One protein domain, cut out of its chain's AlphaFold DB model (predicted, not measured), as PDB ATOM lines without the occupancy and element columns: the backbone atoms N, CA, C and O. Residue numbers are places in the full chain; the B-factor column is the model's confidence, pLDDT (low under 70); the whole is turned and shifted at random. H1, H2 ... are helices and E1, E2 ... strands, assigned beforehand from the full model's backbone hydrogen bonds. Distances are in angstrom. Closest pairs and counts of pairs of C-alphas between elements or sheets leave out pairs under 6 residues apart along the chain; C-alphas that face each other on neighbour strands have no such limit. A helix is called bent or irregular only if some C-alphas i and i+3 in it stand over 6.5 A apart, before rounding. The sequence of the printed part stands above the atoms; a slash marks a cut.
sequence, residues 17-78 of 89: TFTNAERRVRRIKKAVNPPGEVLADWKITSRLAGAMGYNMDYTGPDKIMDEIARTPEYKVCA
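What this domain is: This is residues 17 to 78 of the 89 residues of the protein "Molybdopterin domain-containing protein" of Desulfobacterales bacterium (UniProt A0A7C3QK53). Picture a loose, open loop of chain: a small two-strand hairpin, E1 and E2, with the end of H3 near it, and the longest helix, H1, at a distance from both. H2 sits between them nearest the middle, and the long link after E2 arches over to H1, with residues 30 to 39 sticking out free. The printed part has 62 residues, with two named strands and three named helices in the order E1, E2, H1, H2, H3, and its class is mixed, helices and strands. The sheet has the order E1 - E2, antiparallel. The whole is loose, with a radius of gyration of the C-alphas of 13.6 A and spans of 34 by 32 by 18 A.

Where its parts are: Find C-alpha 17 at (-25.334, -27.689, -41.980), where E1 begins; it holds residues 17 to 19. E2 is residues 25 to 28, 9.8 A from first to last C-alpha. Look next at C-alpha 41, at (-29.634, -38.910, -42.311); from there H1, residues 41 to 51, runs 15.3 A. H2 is residues 61 to 68, 10.5 A long. H3, residues 72 to 77, is 9.9 A long and ends at C-alpha 77, at (-24.437, -21.285, -34.042); it is irregular, with C-alphas 73 and 76 at 7.3 A.

How they stand to each other: Start at the hairpin of E1 and E2, antiparallel at 144 degrees. There N 18 and O 26 are within hydrogen-bond range at 2.8 A, and so are N 26 and O 18, at 2.8 A. From E2, look to H3: their closest C-alphas, those of Val 25 and Cys 77, are 5.9 A apart. From E1, look to H2: their closest C-alphas, those of Thr 17 and Pro 61, are 7.6 A apart. H2 and H3 are close but not clearly touching, with the closest C-alphas, those of Ile 68 and Tyr 74, at 6.5 A. They run opposite ways at a tilt of 38 degrees, only just steep. H1 and H2 are close but not clearly touching, with the closest C-alphas, those of Trp 42 and Pro 61, at 7.5 A. They run the same way at a steep tilt of 69.9 degrees, only just short of about perpendicular. H1 and H3 are apart. In H1 and H2 every O i to N i+4 pair is within hydrogen-bond range; in H3 0 of 2 are, and 2 of 3 O i to N i+3 pairs are.

The domain as a whole: The two C-alphas farthest apart, those of Gly 36 and Pro 72, are 38.2 A apart. The printed part has no cut. The link from E2 to H1 is long, with 12 residues. Look at the B-factor column for the confidence: the mean pLDDT of the printed part is 85.9, and residues 75 to 78 are under 70.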
ATOM      1  N   THR A  17     -26.316 -28.576 -42.593       85.81
ATOM      2  CA  THR A  17     -25.334 -27.689 -41.980       85.81
ATOM      3  C   THR A  17     -24.155 -28.499 -41.454       85.81
ATOM      4  O   THR A  17     -24.294 -29.666 -41.095       85.81
ATOM      5  N   PHE A  18     -22.977 -27.884 -41.432       84.81
ATOM      6  CA  PHE A  18     -21.763 -28.454 -40.861       84.81
ATOM      7  C   PHE A  18     -21.079 -27.422 -39.976       84.81
ATOM      8  O   PHE A  18     -21.007 -26.250 -40.340       84.81
ATOM      9  N   THR A  19     -20.564 -27.859 -38.832       84.38
ATOM     10  CA  THR A  19     -19.802 -27.001 -37.919       84.38
ATOM     11  C   THR A  19     -18.321 -27.313 -38.078       84.38
ATOM     12  O   THR A  19     -17.919 -28.459 -37.896       84.38
ATOM     13  N   ASN A  20     -17.510 -26.315 -38.433       83.25
ATOM     14  CA  ASN A  20     -16.061 -26.495 -38.552       83.25
ATOM     15  C   ASN A  20     -15.357 -26.436 -37.178       83.25
ATOM     16  O   ASN A  20     -15.971 -26.118 -36.158       83.25
ATOM     17  N   ALA A  21     -14.046 -26.696 -37.154       84.31
ATOM     18  CA  ALA A  21     -13.233 -26.656 -35.930       84.31
ATOM     19  C   ALA A  21     -13.230 -25.280 -35.228       84.31
ATOM     20  O   ALA A  21     -13.044 -25.197 -34.018       84.31
ATOM     21  N   GLU A  22     -13.504 -24.204 -35.966       85.56
ATOM     22  CA  GLU A  22     -13.629 -22.836 -35.445       85.56
ATOM     23  C   GLU A  22     -15.034 -22.535 -34.893       85.56
ATOM     24  O   GLU A  22     -15.362 -21.378 -34.631       85.56
ATOM     25  N   ARG A  23     -15.886 -23.560 -34.747       80.50
ATOM     26  CA  ARG A  23     -17.286 -23.449 -34.303       80.50
ATOM     27  C   ARG A  23     -18.160 -22.583 -35.216       80.50
ATOM     28  O   ARG A  23     -19.188 -22.066 -34.788       80.50
ATOM     29  N   ARG A  24     -17.788 -22.438 -36.491       80.31
ATOM     30  CA  ARG A  24     -18.623 -21.776 -37.498       80.31
ATOM     31  C   ARG A  24     -19.528 -22.792 -38.172       80.31
ATOM     32  O   ARG A  24     -19.052 -23.764 -38.762       80.31
ATOM     33  N   VAL A  25     -20.827 -22.516 -38.140       82.94
ATOM     34  CA  VAL A  25     -21.820 -23.256 -38.918       82.94
ATOM     35  C   VAL A  25     -21.793 -22.779 -40.366       82.94
ATOM     36  O   VAL A  25     -21.867 -21.583 -40.645       82.94
ATOM     37  N   ARG A  26     -21.696 -23.729 -41.292       81.88
ATOM     38  CA  ARG A  26     -21.778 -23.519 -42.736       81.88
ATOM     39  C   ARG A  26     -22.935 -24.318 -43.306       81.88
ATOM     40  O   ARG A  26     -23.219 -25.425 -42.851       81.88
ATOM     41  N   ARG A  27     -23.585 -23.759 -44.321       83.44
ATOM     42  CA  ARG A  27     -24.660 -24.427 -45.050       83.44
ATOM     43  C   ARG A  27     -24.090 -25.284 -46.176       83.44
ATOM     44  O   ARG A  27     -23.174 -24.867 -46.876       83.44
ATOM     45  N   ILE A  28     -24.687 -26.452 -46.356       84.81
ATOM     46  CA  ILE A  28     -24.407 -27.386 -47.442       84.81
ATOM     47  C   ILE A  28     -25.632 -27.416 -48.332       84.81
ATOM     48  O   ILE A  28     -26.761 -27.566 -47.848       84.81
ATOM     49  N   LYS A  29     -25.399 -27.289 -49.633       83.00
ATOM     50  CA  LYS A  29     -26.428 -27.453 -50.645       83.00
ATOM     51  C   LYS A  29     -26.210 -28.769 -51.362       83.00
ATOM     52  O   LYS A  29     -25.079 -29.154 -51.652       83.00
ATOM     53  N   LYS A  30     -27.319 -29.422 -51.678       86.25
ATOM     54  CA  LYS A  30     -27.333 -30.564 -52.577       86.25
ATOM     55  C   LYS A  30     -26.751 -30.142 -53.930       86.25
ATOM     56  O   LYS A  30     -27.334 -29.297 -54.607       86.25
ATOM     57  N   ALA A  31     -25.620 -30.731 -54.297       86.06
ATOM     58  CA  ALA A  31     -24.963 -30.541 -55.584       86.06
ATOM     59  C   ALA A  31     -25.363 -31.634 -56.585       86.06
ATOM     60  O   ALA A  31     -25.542 -31.355 -57.766       86.06
ATOM     61  N   VAL A  32     -25.553 -32.867 -56.107       86.75
ATOM     62  CA  VAL A  32     -25.909 -34.028 -56.935       86.75
ATOM     63  C   VAL A  32     -27.123 -34.757 -56.370       86.75
ATOM     64  O   VAL A  32     -27.470 -34.616 -55.197       86.75
ATOM     65  N   ASN A  33     -27.824 -35.514 -57.211       86.50
ATOM     66  CA  ASN A  33     -28.910 -36.367 -56.740       86.50
ATOM     67  C   ASN A  33     -28.341 -37.607 -56.042       86.50
ATOM     68  O   ASN A  33     -27.401 -38.191 -56.576       86.50
ATOM     69  N   PRO A  34     -28.899 -38.016 -54.885       85.44
ATOM     70  CA  PRO A  34     -28.513 -39.276 -54.272       85.44
ATOM     71  C   PRO A  34     -28.824 -40.440 -55.222       85.44
ATOM     72  O   PRO A  34     -29.845 -40.395 -55.920       85.44
ATOM     73  N   PRO A  35     -27.975 -41.477 -55.266       85.94
ATOM     74  CA  PRO A  35     -28.247 -42.676 -56.040       85.94
ATOM     75  C   PRO A  35     -29.390 -43.478 -55.404       85.94
ATOM     76  O   PRO A  35     -29.462 -43.627 -54.185       85.94
ATOM     77  N   GLY A  36     -30.272 -44.037 -56.236       86.19
ATOM     78  CA  GLY A  36     -31.352 -44.922 -55.790       86.19
ATOM     79  C   GLY A  36     -32.305 -44.274 -54.778       86.19
ATOM     80  O   GLY A  36     -32.737 -43.136 -54.946       86.19
ATOM     81  N   GLU A  37     -32.637 -45.016 -53.721       85.19
ATOM     82  CA  GLU A  37     -33.609 -44.617 -52.689       85.19
ATOM     83  C   GLU A  37     -32.949 -44.081 -51.409       85.19
ATOM     84  O   GLU A  37     -33.532 -44.096 -50.323       85.19
ATOM     85  N   VAL A  38     -31.706 -43.615 -51.517       91.06
ATOM     86  CA  VAL A  38     -30.933 -43.150 -50.370       91.06
ATOM     87  C   VAL A  38     -31.545 -41.871 -49.784       91.06
ATOM     88  O   VAL A  38     -31.888 -40.918 -50.488       91.06
ATOM     89  N   LEU A  39     -31.670 -41.838 -48.458       90.38
ATOM     90  CA  LEU A  39     -32.289 -40.733 -47.726       90.38
ATOM     91  C   LEU A  39     -31.234 -39.893 -47.005       90.38
ATOM     92  O   LEU A  39     -30.186 -40.385 -46.603       90.38
ATOM     93  N   ALA A  40     -31.526 -38.612 -46.779       90.94
ATOM     94  CA  ALA A  40     -30.726 -37.809 -45.856       90.94
ATOM     95  C   ALA A  40     -30.816 -38.389 -44.432       90.94
ATOM     96  O   ALA A  40     -31.877 -38.873 -44.032       90.94
ATOM     97  N   ASP A  41     -29.744 -38.286 -43.645       91.38
ATOM     98  CA  ASP A  41     -29.634 -38.910 -42.311       91.38
ATOM     99  C   ASP A  41     -30.752 -38.453 -41.380       91.38
ATOM    100  O   ASP A  41     -31.318 -39.247 -40.632       91.38
ATOM    101  N   TRP A  42     -31.126 -37.173 -41.471       91.06
ATOM    102  CA  TRP A  42     -32.209 -36.621 -40.668       91.06
ATOM    103  C   TRP A  42     -33.558 -37.272 -40.986       91.06
ATOM    104  O   TRP A  42     -34.334 -37.522 -40.075       91.06
ATOM    105  N   LYS A  43     -33.821 -37.627 -42.252       92.31
ATOM    106  CA  LYS A  43     -35.056 -38.330 -42.634       92.31
ATOM    107  C   LYS A  43     -35.063 -39.759 -42.112       92.31
ATOM    108  O   LYS A  43     -36.109 -40.232 -41.684       92.31
ATOM    109  N   ILE A  44     -33.918 -40.441 -42.164       93.38
ATOM    110  CA  ILE A  44     -33.769 -41.800 -41.620       93.38
ATOM    111  C   ILE A  44     -34.038 -41.767 -40.117       93.38
ATOM    112  O   ILE A  44     -34.844 -42.548 -39.621       93.38
ATOM    113  N   THR A  45     -33.431 -40.807 -39.420       93.69
ATOM    114  CA  THR A  45     -33.591 -40.618 -37.975       93.69
ATOM    115  C   THR A  45     -35.037 -40.285 -37.611       93.69
ATOM    116  O   THR A  45     -35.606 -40.955 -36.755       93.69
ATOM    117  N   SER A  46     -35.678 -39.338 -38.309       93.88
ATOM    118  CA  SER A  46     -37.093 -39.001 -38.094       93.88
ATOM    119  C   SER A  46     -38.025 -40.191 -38.318       93.88
ATOM    120  O   SER A  46     -38.940 -40.415 -37.532       93.88
ATOM    121  N   ARG A  47     -37.799 -40.981 -39.378       93.88
ATOM    122  CA  ARG A  47     -38.605 -42.179 -39.665       93.88
ATOM    123  C   ARG A  47     -38.416 -43.260 -38.611       93.88
ATOM    124  O   ARG A  47     -39.393 -43.889 -38.217       93.88
ATOM    125  N   LEU A  48     -37.180 -43.469 -38.160       94.25
ATOM    126  CA  LEU A  48     -36.878 -44.421 -37.098       94.25
ATOM    127  C   LEU A  48     -37.557 -44.008 -35.789       94.25
ATOM    128  O   LEU A  48     -38.224 -44.829 -35.172       94.25
ATOM    129  N   ALA A  49     -37.451 -42.733 -35.410       94.25
ATOM    130  CA  ALA A  49     -38.140 -42.199 -34.242       94.25
ATOM    131  C   ALA A  49     -39.661 -42.385 -34.353       94.25
ATOM    132  O   ALA A  49     -40.285 -42.882 -33.415       94.25
ATOM    133  N   GLY A  50     -40.240 -42.095 -35.524       94.44
ATOM    134  CA  GLY A  50     -41.662 -42.305 -35.794       94.44
ATOM    135  C   GLY A  50     -42.085 -43.767 -35.635       94.44
ATOM    136  O   GLY A  50     -43.092 -44.048 -34.988       94.44
ATOM    137  N   ALA A  51     -41.283 -44.711 -36.135       93.19
ATOM    138  CA  ALA A  51     -41.516 -46.146 -35.951       93.19
ATOM    139  C   ALA A  51     -41.413 -46.591 -34.479       93.19
ATOM    140  O   ALA A  51     -42.052 -47.563 -34.085       93.19
ATOM    141  N   MET A  52     -40.642 -45.869 -33.661       95.25
ATOM    142  CA  MET A  52     -40.536 -46.071 -32.210       95.25
ATOM    143  C   MET A  52     -41.624 -45.328 -31.409       95.25
ATOM    144  O   MET A  52     -41.631 -45.405 -30.182       95.25
ATOM    145  N   GLY A  53     -42.543 -44.621 -32.073       95.50
ATOM    146  CA  GLY A  53     -43.647 -43.896 -31.435       95.50
ATOM    147  C   GLY A  53     -43.344 -42.440 -31.065       95.50
ATOM    148  O   GLY A  53     -44.158 -41.811 -30.394       95.50
ATOM    149  N   TYR A  54     -42.209 -41.883 -31.500       93.38
ATOM    150  CA  TYR A  54     -41.865 -40.474 -31.296       93.38
ATOM    151  C   TYR A  54     -41.891 -39.702 -32.617       93.38
ATOM    152  O   TYR A  54     -41.088 -39.949 -33.516       93.38
ATOM    153  N   ASN A  55     -42.816 -38.754 -32.748       89.62
ATOM    154  CA  ASN A  55     -43.024 -38.074 -34.018       89.62
ATOM    155  C   ASN A  55     -42.047 -36.897 -34.220       89.62
ATOM    156  O   ASN A  55     -42.071 -35.929 -33.462       89.62
ATOM    157  N   MET A  56     -41.207 -36.978 -35.257       89.06
ATOM    158  CA  MET A  56     -40.178 -35.988 -35.620       89.06
ATOM    159  C   MET A  56     -40.466 -35.380 -37.002       89.06
ATOM    160  O   MET A  56     -39.722 -35.602 -37.968       89.06
ATOM    161  N   ASP A  57     -41.556 -34.617 -37.088       88.50
ATOM    162  CA  ASP A  57     -42.072 -34.011 -38.322       88.50
ATOM    163  C   ASP A  57     -41.324 -32.726 -38.712       88.50
ATOM    164  O   ASP A  57     -41.802 -31.601 -38.542       88.50
ATOM    165  N   TYR A  58     -40.131 -32.886 -39.284       90.94
ATOM    166  CA  TYR A  58     -39.383 -31.771 -39.866       90.94
ATOM    167  C   TYR A  58     -39.619 -31.660 -41.371       90.94
ATOM    168  O   TYR A  58     -39.438 -32.614 -42.128       90.94
ATOM    169  N   THR A  59     -39.932 -30.452 -41.841       89.06
ATOM    170  CA  THR A  59     -40.057 -30.153 -43.279       89.06
ATOM    171  C   THR A  59     -38.702 -29.993 -43.970       89.06
ATOM    172  O   THR A  59     -38.618 -30.052 -45.197       89.06
ATOM    173  N   GLY A  60     -37.629 -29.789 -43.201       87.12
ATOM    174  CA  GLY A  60     -36.291 -29.551 -43.723       87.12
ATOM    175  C   GLY A  60     -35.219 -29.408 -42.637       87.12
ATOM    176  O   GLY A  60     -35.536 -29.314 -41.448       87.12
ATOM    177  N   PRO A  61     -33.934 -29.386 -43.041       85.94
ATOM    178  CA  PRO A  61     -32.796 -29.276 -42.125       85.94
ATOM    179  C   PRO A  61     -32.736 -27.931 -41.383       85.94
ATOM    180  O   PRO A  61     -32.139 -27.844 -40.315       85.94
ATOM    181  N   ASP A  62     -33.362 -26.886 -41.922       85.25
ATOM    182  CA  ASP A  62     -33.510 -25.583 -41.273       85.25
ATOM    183  C   ASP A  62     -34.333 -25.680 -39.983       85.25
ATOM    184  O   ASP A  62     -33.934 -25.112 -38.973       85.25
ATOM    185  N   LYS A  63     -35.417 -26.469 -39.976       88.56
ATOM    186  CA  LYS A  63     -36.252 -26.674 -38.780       88.56
ATOM    187  C   LYS A  63     -35.538 -27.444 -37.685       88.56
ATOM    188  O   LYS A  63     -35.701 -27.129 -36.512       88.56
ATOM    189  N   ILE A  64     -34.701 -28.393 -38.080       89.56
ATOM    190  CA  ILE A  64     -33.842 -29.124 -37.150       89.56
ATOM    191  C   ILE A  64     -32.813 -28.169 -36.540       89.56
ATOM    192  O   ILE A  64     -32.594 -28.187 -35.333       89.56
ATOM    193  N   MET A  65     -32.223 -27.278 -37.343       85.25
ATOM    194  CA  MET A  65     -31.295 -26.275 -36.822       85.25
ATOM    195  C   MET A  65     -31.993 -25.257 -35.903       85.25
ATOM    196  O   MET A  65     -31.419 -24.884 -34.882       85.25
ATOM    197  N   ASP A  66     -33.224 -24.845 -36.224       87.00
ATOM    198  CA  ASP A  66     -34.049 -23.984 -35.362       87.00
ATOM    199  C   ASP A  66     -34.330 -24.647 -33.998       87.00
ATOM    200  O   ASP A  66     -34.420 -23.955 -32.982       87.00
ATOM    201  N   GLU A  67     -34.470 -25.975 -33.954       89.00
ATOM    202  CA  GLU A  67     -34.608 -26.726 -32.704       89.00
ATOM    203  C   GLU A  67     -33.284 -26.815 -31.938       89.00
ATOM    204  O   GLU A  67     -33.243 -26.454 -30.762       89.00
ATOM    205  N   ILE A  68     -32.188 -27.196 -32.606       87.56
ATOM    206  CA  ILE A  68     -30.840 -27.268 -32.013       87.56
ATOM    207  C   ILE A  68     -30.436 -25.917 -31.405       87.56
ATOM    208  O   ILE A  68     -29.879 -25.861 -30.311       87.56
ATOM    209  N   ALA A  69     -30.770 -24.813 -32.076       85.25
ATOM    210  CA  ALA A  69     -30.519 -23.447 -31.626       85.25
ATOM    211  C   ALA A  69     -31.168 -23.085 -30.276       85.25
ATOM    212  O   ALA A  69     -30.748 -22.120 -29.631       85.25
ATOM    213  N   ARG A  70     -32.194 -23.827 -29.833       85.44
ATOM    214  CA  ARG A  70     -32.823 -23.617 -28.519       85.44
ATOM    215  C   ARG A  70     -31.916 -24.073 -27.378       85.44
ATOM    216  O   ARG A  70     -32.037 -23.548 -26.270       85.44
ATOM    217  N   THR A  71     -30.983 -24.983 -27.648       85.50
ATOM    218  CA  THR A  71     -29.980 -25.431 -26.681       85.50
ATOM    219  C   THR A  71     -28.947 -24.320 -26.454       85.50
ATOM    220  O   THR A  71     -28.370 -23.822 -27.425       85.50
ATOM    221  N   PRO A  72     -28.671 -23.910 -25.197       77.81
ATOM    222  CA  PRO A  72     -27.791 -22.778 -24.885       77.81
ATOM    223  C   PRO A  72     -26.414 -22.845 -25.558       77.81
ATOM    224  O   PRO A  72     -25.913 -21.831 -26.038       77.81
ATOM    225  N   GLU A  73     -25.847 -24.046 -25.646       75.94
ATOM    226  CA  GLU A  73     -24.539 -24.336 -26.246       75.94
ATOM    227  C   GLU A  73     -24.478 -24.017 -27.748       75.94
ATOM    228  O   GLU A  73     -23.423 -23.649 -28.265       75.94
ATOM    229  N   TYR A  74     -25.616 -24.092 -28.445       73.56
ATOM    230  CA  TYR A  74     -25.726 -23.886 -29.890       73.56
ATOM    231  C   TYR A  74     -26.345 -22.532 -30.265       73.56
ATOM    232  O   TYR A  74     -26.495 -22.235 -31.451       73.56
ATOM    233  N   LYS A  75     -26.639 -21.654 -29.294       68.25
ATOM    234  CA  LYS A  75     -27.178 -20.308 -29.570       68.25
ATOM    235  C   LYS A  75     -26.247 -19.453 -30.430       68.25
ATOM    236  O   LYS A  75     -26.717 -18.694 -31.268       68.25
ATOM    237  N   VAL A  76     -24.930 -19.595 -30.265       64.94
ATOM    238  CA  VAL A  76     -23.933 -18.880 -31.089       64.94
ATOM    239  C   VAL A  76     -23.912 -19.376 -32.542       64.94
ATOM    240  O   VAL A  76     -23.570 -18.639 -33.462       64.94
ATOM    241  N   CYS A  77     -24.336 -20.621 -32.750       61.19
ATOM    242  CA  CYS A  77     -24.437 -21.285 -34.042       61.19
ATOM    243  C   CYS A  77     -25.768 -20.983 -34.761       61.19
ATOM    244  O   CYS A  77     -25.918 -21.303 -35.939       61.19
ATOM    245  N   ALA A  78     -26.724 -20.353 -34.067       58.34
ATOM    246  CA  ALA A  78     -28.108 -20.136 -34.485       58.34
ATOM    247  C   ALA A  78     -28.316 -18.945 -35.438       58.34
ATOM    248  O   ALA A  78     -29.342 -18.262 -35.380       58.34
TER     249      ALA A  78